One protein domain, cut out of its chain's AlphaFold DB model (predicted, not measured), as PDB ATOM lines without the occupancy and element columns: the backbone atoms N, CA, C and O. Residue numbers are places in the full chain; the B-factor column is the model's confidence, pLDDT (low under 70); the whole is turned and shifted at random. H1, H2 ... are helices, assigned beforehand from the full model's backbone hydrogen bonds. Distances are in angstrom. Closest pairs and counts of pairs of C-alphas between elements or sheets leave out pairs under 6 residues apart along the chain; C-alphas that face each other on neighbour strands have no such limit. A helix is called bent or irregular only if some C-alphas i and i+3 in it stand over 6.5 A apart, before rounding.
ATOM      1  N   LYS A  16      10.137  40.395  87.353       91.62
ATOM      2  CA  LYS A  16      10.443  40.270  85.918       91.62
ATOM      3  C   LYS A  16      10.356  38.835  85.418       91.62
ATOM      4  O   LYS A  16       9.791  38.582  84.357       91.62
ATOM      5  N   GLY A  17      10.910  37.886  86.172       92.62
ATOM      6  CA  GLY A  17      10.846  36.480  85.791       92.62
ATOM      7  C   GLY A  17       9.434  35.910  85.867       92.62
ATOM      8  O   GLY A  17       9.040  35.143  84.989       92.62
ATOM      9  N   PHE A  18       8.657  36.349  86.855       93.56
ATOM     10  CA  PHE A  18       7.251  36.010  87.004       93.56
ATOM     11  C   PHE A  18       6.419  36.582  85.853       93.56
ATOM     12  O   PHE A  18       5.691  35.837  85.210       93.56
ATOM     13  N   GLN A  19       6.598  37.861  85.508       94.44
ATOM     14  CA  GLN A  19       5.940  38.484  84.357       94.44
ATOM     15  C   GLN A  19       6.260  37.745  83.052       94.44
ATOM     16  O   GLN A  19       5.358  37.459  82.266       94.44
ATOM     17  N   ALA A  20       7.532  37.401  82.836       94.38
ATOM     18  CA  ALA A  20       7.968  36.674  81.649       94.38
ATOM     19  C   ALA A  20       7.347  35.270  81.575       94.38
ATOM     20  O   ALA A  20       6.985  34.794  80.502       94.38
ATOM     21  N   LEU A  21       7.223  34.592  82.716       93.38
ATOM     22  CA  LEU A  21       6.576  33.289  82.789       93.38
ATOM     23  C   LEU A  21       5.071  33.387  82.520       93.38
ATOM     24  O   LEU A  21       4.559  32.611  81.720       93.38
ATOM     25  N   THR A  22       4.377  34.344  83.134       92.94
ATOM     26  CA  THR A  22       2.944  34.573  82.900       92.94
ATOM     27  C   THR A  22       2.672  34.823  81.419       92.94
ATOM     28  O   THR A  22       1.852  34.128  80.831       92.94
ATOM     29  N   GLN A  23       3.444  35.707  80.783       93.69
ATOM     30  CA  GLN A  23       3.310  35.991  79.352       93.69
ATOM     31  C   GLN A  23       3.539  34.751  78.474       93.69
ATOM     32  O   GLN A  23       2.814  34.530  77.503       93.69
ATOM     33  N   TYR A  24       4.538  33.926  78.807       93.19
ATOM     34  CA  TYR A  24       4.776  32.661  78.112       93.19
ATOM     35  C   TYR A  24       3.554  31.734  78.208       93.19
ATOM     36  O   TYR A  24       3.111  31.194  77.194       93.19
ATOM     37  N   LEU A  25       2.998  31.576  79.413       90.88
ATOM     38  CA  LEU A  25       1.855  30.701  79.678       90.88
ATOM     39  C   LEU A  25       0.579  31.190  78.990       90.88
ATOM     40  O   LEU A  25      -0.157  30.374  78.445       90.88
ATOM     41  N   GLU A  46      14.900  41.212  77.093       92.75
ATOM     42  CA  GLU A  46      14.887  39.765  76.892       92.75
ATOM     43  C   GLU A  46      15.191  39.057  78.210       92.75
ATOM     44  O   GLU A  46      16.229  39.280  78.841       92.75
ATOM     45  N   HIS A  47      14.288  38.175  78.623       94.06
ATOM     46  CA  HIS A  47      14.372  37.452  79.878       94.06
ATOM     47  C   HIS A  47      14.525  35.949  79.637       94.06
ATOM     48  O   HIS A  47      13.741  35.321  78.932       94.06
ATOM     49  N   ARG A  48      15.535  35.328  80.256       94.56
ATOM     50  CA  ARG A  48      15.822  33.887  80.115       94.56
ATOM     51  C   ARG A  48      14.890  33.049  80.993       94.56
ATOM     52  O   ARG A  48      15.331  32.444  81.972       94.56
ATOM     53  N   THR A  49      13.604  33.025  80.662       93.31
ATOM     54  CA  THR A  49      12.542  32.420  81.479       93.31
ATOM     55  C   THR A  49      12.788  30.939  81.758       93.31
ATOM     56  O   THR A  49      12.644  30.515  82.902       93.31
ATOM     57  N   GLY A  50      13.265  30.161  80.780       92.19
ATOM     58  CA  GLY A  50      13.576  28.741  80.993       92.19
ATOM     59  C   GLY A  50      14.661  28.504  82.051       92.19
ATOM     60  O   GLY A  50      14.540  27.636  82.919       92.19
ATOM     61  N   VAL A  51      15.716  29.320  82.022       94.06
ATOM     62  CA  VAL A  51      16.804  29.275  83.012       94.06
ATOM     63  C   VAL A  51      16.319  29.769  84.372       94.06
ATOM     64  O   VAL A  51      16.686  29.198  85.399       94.06
ATOM     65  N   TRP A  52      15.499  30.820  84.387       94.31
ATOM     66  CA  TRP A  52      14.929  31.370  85.609       94.31
ATOM     67  C   TRP A  52      14.070  30.332  86.333       94.31
ATOM     68  O   TRP A  52      14.389  30.017  87.474       94.31
ATOM     69  N   VAL A  53      13.101  29.690  85.667       92.19
ATOM     70  CA  VAL A  53      12.262  28.635  86.275       92.19
ATOM     71  C   VAL A  53      13.121  27.510  86.864       92.19
ATOM     72  O   VAL A  53      12.903  27.080  87.998       92.19
ATOM     73  N   ALA A  54      14.154  27.064  86.140       92.00
ATOM     74  CA  ALA A  54      15.072  26.036  86.632       92.00
ATOM     75  C   ALA A  54      15.854  26.476  87.887       92.00
ATOM     76  O   ALA A  54      16.099  25.658  88.778       92.00
ATOM     77  N   ASN A  55      16.242  27.752  87.974       92.25
ATOM     78  CA  ASN A  55      16.892  28.319  89.155       92.25
ATOM     79  C   ASN A  55      15.923  28.476  90.330       92.25
ATOM     80  O   ASN A  55      16.307  28.152  91.451       92.25
ATOM     81  N   GLN A  56      14.685  28.914  90.083       92.56
ATOM     82  CA  GLN A  56      13.655  29.028  91.120       92.56
ATOM     83  C   GLN A  56      13.371  27.664  91.754       92.56
ATOM     84  O   GLN A  56      13.341  27.553  92.975       92.56
ATOM     85  N   ARG A  57      13.276  26.605  90.940       90.81
ATOM     86  CA  ARG A  57      13.106  25.233  91.440       90.81
ATOM     87  C   ARG A  57      14.298  24.748  92.268       90.81
ATOM     88  O   ARG A  57      14.104  24.084  93.276       90.81
ATOM     89  N   GLN A  58      15.527  25.068  91.854       91.88
ATOM     90  CA  GLN A  58      16.734  24.705  92.615       91.88
ATOM     91  C   GLN A  58      16.875  25.473  93.928       91.88
ATOM     92  O   GLN A  58      17.435  24.940  94.877       91.88
ATOM     93  N   ARG A  59      16.419  26.725  93.965       90.12
ATOM     94  CA  ARG A  59      16.513  27.617  95.126       90.12
ATOM     95  C   ARG A  59      15.165  27.782  95.806       90.12
ATOM     96  O   ARG A  59      14.869  28.852  96.336       90.12
ATOM     97  N   ARG A  60      14.338  26.740  95.751       89.88
ATOM     98  CA  ARG A  60      12.984  26.746  96.298       89.88
ATOM     99  C   ARG A  60      12.982  27.128  97.781       89.88
ATOM    100  O   ARG A  60      12.119  27.880  98.210       89.88
ATOM    101  N   ASP A  61      13.997  26.682  98.517       90.19
ATOM    102  CA  ASP A  61      14.272  27.008  99.923       90.19
ATOM    103  C   ASP A  61      14.466  28.509 100.201       90.19
ATOM    104  O   ASP A  61      14.336  28.947 101.341       90.19
ATOM    105  N   ARG A  62      14.769  29.305  99.170       88.31
ATOM    106  CA  ARG A  62      14.970  30.758  99.274       88.31
ATOM    107  C   ARG A  62      13.750  31.569  98.862       88.31
ATOM    108  O   ARG A  62      13.808  32.795  98.931       88.31
ATOM    109  N   LEU A  63      12.696  30.915  98.380       89.94
ATOM    110  CA  LEU A  63      11.469  31.586  97.972       89.94
ATOM    111  C   LEU A  63      10.575  31.814  99.182       89.94
ATOM    112  O   LEU A  63      10.485  30.980 100.081       89.94
ATOM    113  N   THR A  64       9.897  32.956  99.195       91.25
ATOM    114  CA  THR A  64       8.872  33.217 100.204       91.25
ATOM    115  C   THR A  64       7.628  32.374  99.917       91.25
ATOM    116  O   THR A  64       7.394  31.958  98.781       91.25
ATOM    117  N   ALA A  65       6.792  32.157 100.934       91.12
ATOM    118  CA  ALA A  65       5.526  31.441 100.765       91.12
ATOM    119  C   ALA A  65       4.661  32.064  99.653       91.12
ATOM    120  O   ALA A  65       4.208  31.351  98.765       91.12
ATOM    121  N   GLN A  66       4.552  33.398  99.615       90.44
ATOM    122  CA  GLN A  66       3.800  34.100  98.568       90.44
ATOM    123  C   GLN A  66       4.360  33.857  97.158       90.44
ATOM    124  O   GLN A  66       3.592  33.722  96.210       90.44
ATOM    125  N   GLN A  67       5.686  33.788  96.999       91.88
ATOM    126  CA  GLN A  67       6.308  33.493  95.705       91.88
ATOM    127  C   GLN A  67       6.027  32.056  95.253       91.88
ATOM    128  O   GLN A  67       5.797  31.817  94.068       91.88
ATOM    129  N   LEU A  68       6.038  31.105  96.190       92.38
ATOM    130  CA  LEU A  68       5.693  29.709  95.921       92.38
ATOM    131  C   LEU A  68       4.221  29.562  95.538       92.38
ATOM    132  O   LEU A  68       3.926  28.912  94.539       92.38
ATOM    133  N   GLU A  69       3.314  30.202  96.277       92.81
ATOM    134  CA  GLU A  69       1.882  30.209  95.965       92.81
ATOM    135  C   GLU A  69       1.607  30.833  94.594       92.81
ATOM    136  O   GLU A  69       0.862  30.261  93.800       92.81
ATOM    137  N   ALA A  70       2.263  31.950  94.267       92.25
ATOM    138  CA  ALA A  70       2.131  32.586  92.960       92.25
ATOM    139  C   ALA A  70       2.591  31.660  91.820       92.25
ATOM    140  O   ALA A  70       1.925  31.565  90.792       92.25
ATOM    141  N   LEU A  71       3.702  30.938  91.998       91.88
ATOM    142  CA  LEU A  71       4.180  29.961  91.014       91.88
ATOM    143  C   LEU A  71       3.251  28.743  90.908       91.88
ATOM    144  O   LEU A  71       2.983  28.275  89.803       91.88
ATOM    145  N   ALA A  72       2.729  28.246  92.030       91.81
ATOM    146  CA  ALA A  72       1.779  27.138  92.045       91.81
ATOM    147  C   ALA A  72       0.471  27.505  91.322       91.81
ATOM    148  O   ALA A  72      -0.040  26.700  90.545       91.81
ATOM    149  N   ALA A  73      -0.014  28.739  91.494       90.75
ATOM    150  CA  ALA A  73      -1.188  29.260  90.791       90.75
ATOM    151  C   ALA A  73      -1.003  29.325  89.263       90.75
ATOM    152  O   ALA A  73      -1.980  29.232  88.525       90.75
ATOM    153  N   LEU A  74       0.242  29.427  88.784       89.12
ATOM    154  CA  LEU A  74       0.592  29.354  87.361       89.12
ATOM    155  C   LEU A  74       0.724  27.912  86.826       89.12
ATOM    156  O   LEU A  74       1.090  27.717  85.670       89.12
ATOM    157  N   GLY A  75       0.444  26.889  87.641       85.19
ATOM    158  CA  GLY A  75       0.523  25.479  87.241       85.19
ATOM    159  C   GLY A  75       1.883  24.821  87.494       85.19
ATOM    160  O   GLY A  75       2.130  23.707  87.034       85.19
ATOM    161  N   HIS A  76       2.782  25.467  88.242       85.31
ATOM    162  CA  HIS A  76       4.036  24.847  88.670       85.31
ATOM    163  C   HIS A  76       3.861  24.074  89.980       85.31
ATOM    164  O   HIS A  76       4.218  24.548  91.056       85.31
ATOM    165  N   GLU A  77       3.364  22.839  89.879       82.69
ATOM    166  CA  GLU A  77       3.051  21.957  91.021       82.69
ATOM    167  C   GLU A  77       4.225  21.749  91.993       82.69
ATOM    168  O   GLU A  77       4.036  21.642  93.202       82.69
ATOM    169  N   TRP A  78       5.465  21.778  91.494       85.81
ATOM    170  CA  TRP A  78       6.668  21.667  92.326       85.81
ATOM    171  C   TRP A  78       6.814  22.799  93.356       85.81
ATOM    172  O   TRP A  78       7.571  22.644  94.314       85.81
ATOM    173  N   ALA A  79       6.137  23.934  93.162       85.31
ATOM    174  CA  ALA A  79       6.145  25.051  94.099       85.31
ATOM    175  C   ALA A  79       5.163  24.839  95.266       85.31
ATOM    176  O   ALA A  79       5.451  25.290  96.376       85.31
ATOM    177  N   GLY A  80       4.066  24.107  95.040       75.00
ATOM    178  CA  GLY A  80       3.013  23.858  96.032       75.00
ATOM    179  C   GLY A  80       3.168  22.575  96.861       75.00
ATOM    180  O   GLY A  80       2.441  22.421  97.837       75.00
ATOM    181  N   SER A  81       4.085  21.669  96.489       64.88
ATOM    182  CA  SER A  81       4.231  20.337  97.117       64.88
ATOM    183  C   SER A  81       5.154  20.266  98.323       64.88
ATOM    184  O   SER A  81       6.215  20.918  98.309       64.88
TER     185      SER A  81
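What this domain is: This is residues 16 to 25 and 46 to 81 of the 81 residues of the protein "HA domain-containing protein" of Streptomyces sp. WAC07061 (UniProt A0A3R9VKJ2). Helix H2 runs along the length of the domain as its base, with helix H1 packed by its own beginning on the beginning of H2, and the pair of H3 and the one-turn helix H4 toward the other end of H2. The link of residues 59 to 64 folds the chain back from H2 to H3, and H1 and H3 point nearly the same way with few contacts between them. The printed part has 46 residues with four named helices, in the order H1, H2, H3, H4, and no named strand, and the class is all helix. The whole is compact, with a radius of gyration of the C-alphas of 9.8 A, and its outline is elongated, 28 by 18 by 14 A along the three main axes.

Where its parts are: H2 covers residues 49 to 58, 14.2 A from first to last C-alpha, and begins with C-alpha 49 at (12.542, 32.420, 81.479). H1 covers residues 16 to 25, 14.3 A long, from C-alpha 16 at (10.443, 40.270, 85.918). H3 is residues 65 to 73, 12.2 A long. H4 is residues 77 to 80, 5.4 A long, and ends with C-alpha 80 at (3.013, 23.858, 96.032). No helix is bent or irregular.

How they stand to each other: H2 and H1 touch, the closest C-alphas being those of Gly 17 and Thr 49, 6.2 A apart. Their lines stand at a steep tilt of 68 degrees, only just short of about perpendicular, and they run opposite ways. H2 and H3 are near each other, with 5 pairs of C-alphas within 10 A. H2 and H4 are close but not clearly touching, their closest C-alphas, Arg 57 and Trp 78, being 7.4 A apart. H3 and H4 touch, with the closest C-alphas, Leu 68 and Ala 79, 5.0 A apart. H1 and H3 are close but not clearly touching, at a shallow tilt of 17 degrees and the same way; their closest C-alphas, Phe 18 and Leu 71, are 7.9 A apart. H1 and H4 are apart. In H1, H2 and H3 every O i to N i+4 pair is within hydrogen-bond range; H4 is too short for such a pair, and its one O i to N i+3 pair is within range.

The domain as a whole: The two C-alphas farthest apart, those of Glu 46 and Ser 81, are 30.0 A apart. Residues 26 to 45 are not printed, and C-alphas 25 and 46 are 16.1 A apart across this cut, which falls in the link from H1 to H2. Of the links that are printed whole, H3 to H4 is tight, with 3 residues, and H2 to H3 is short, with 6. The mean pLDDT of the printed part is 90.3, and residue 81, the chain's last residue, is the one printed residue under 70.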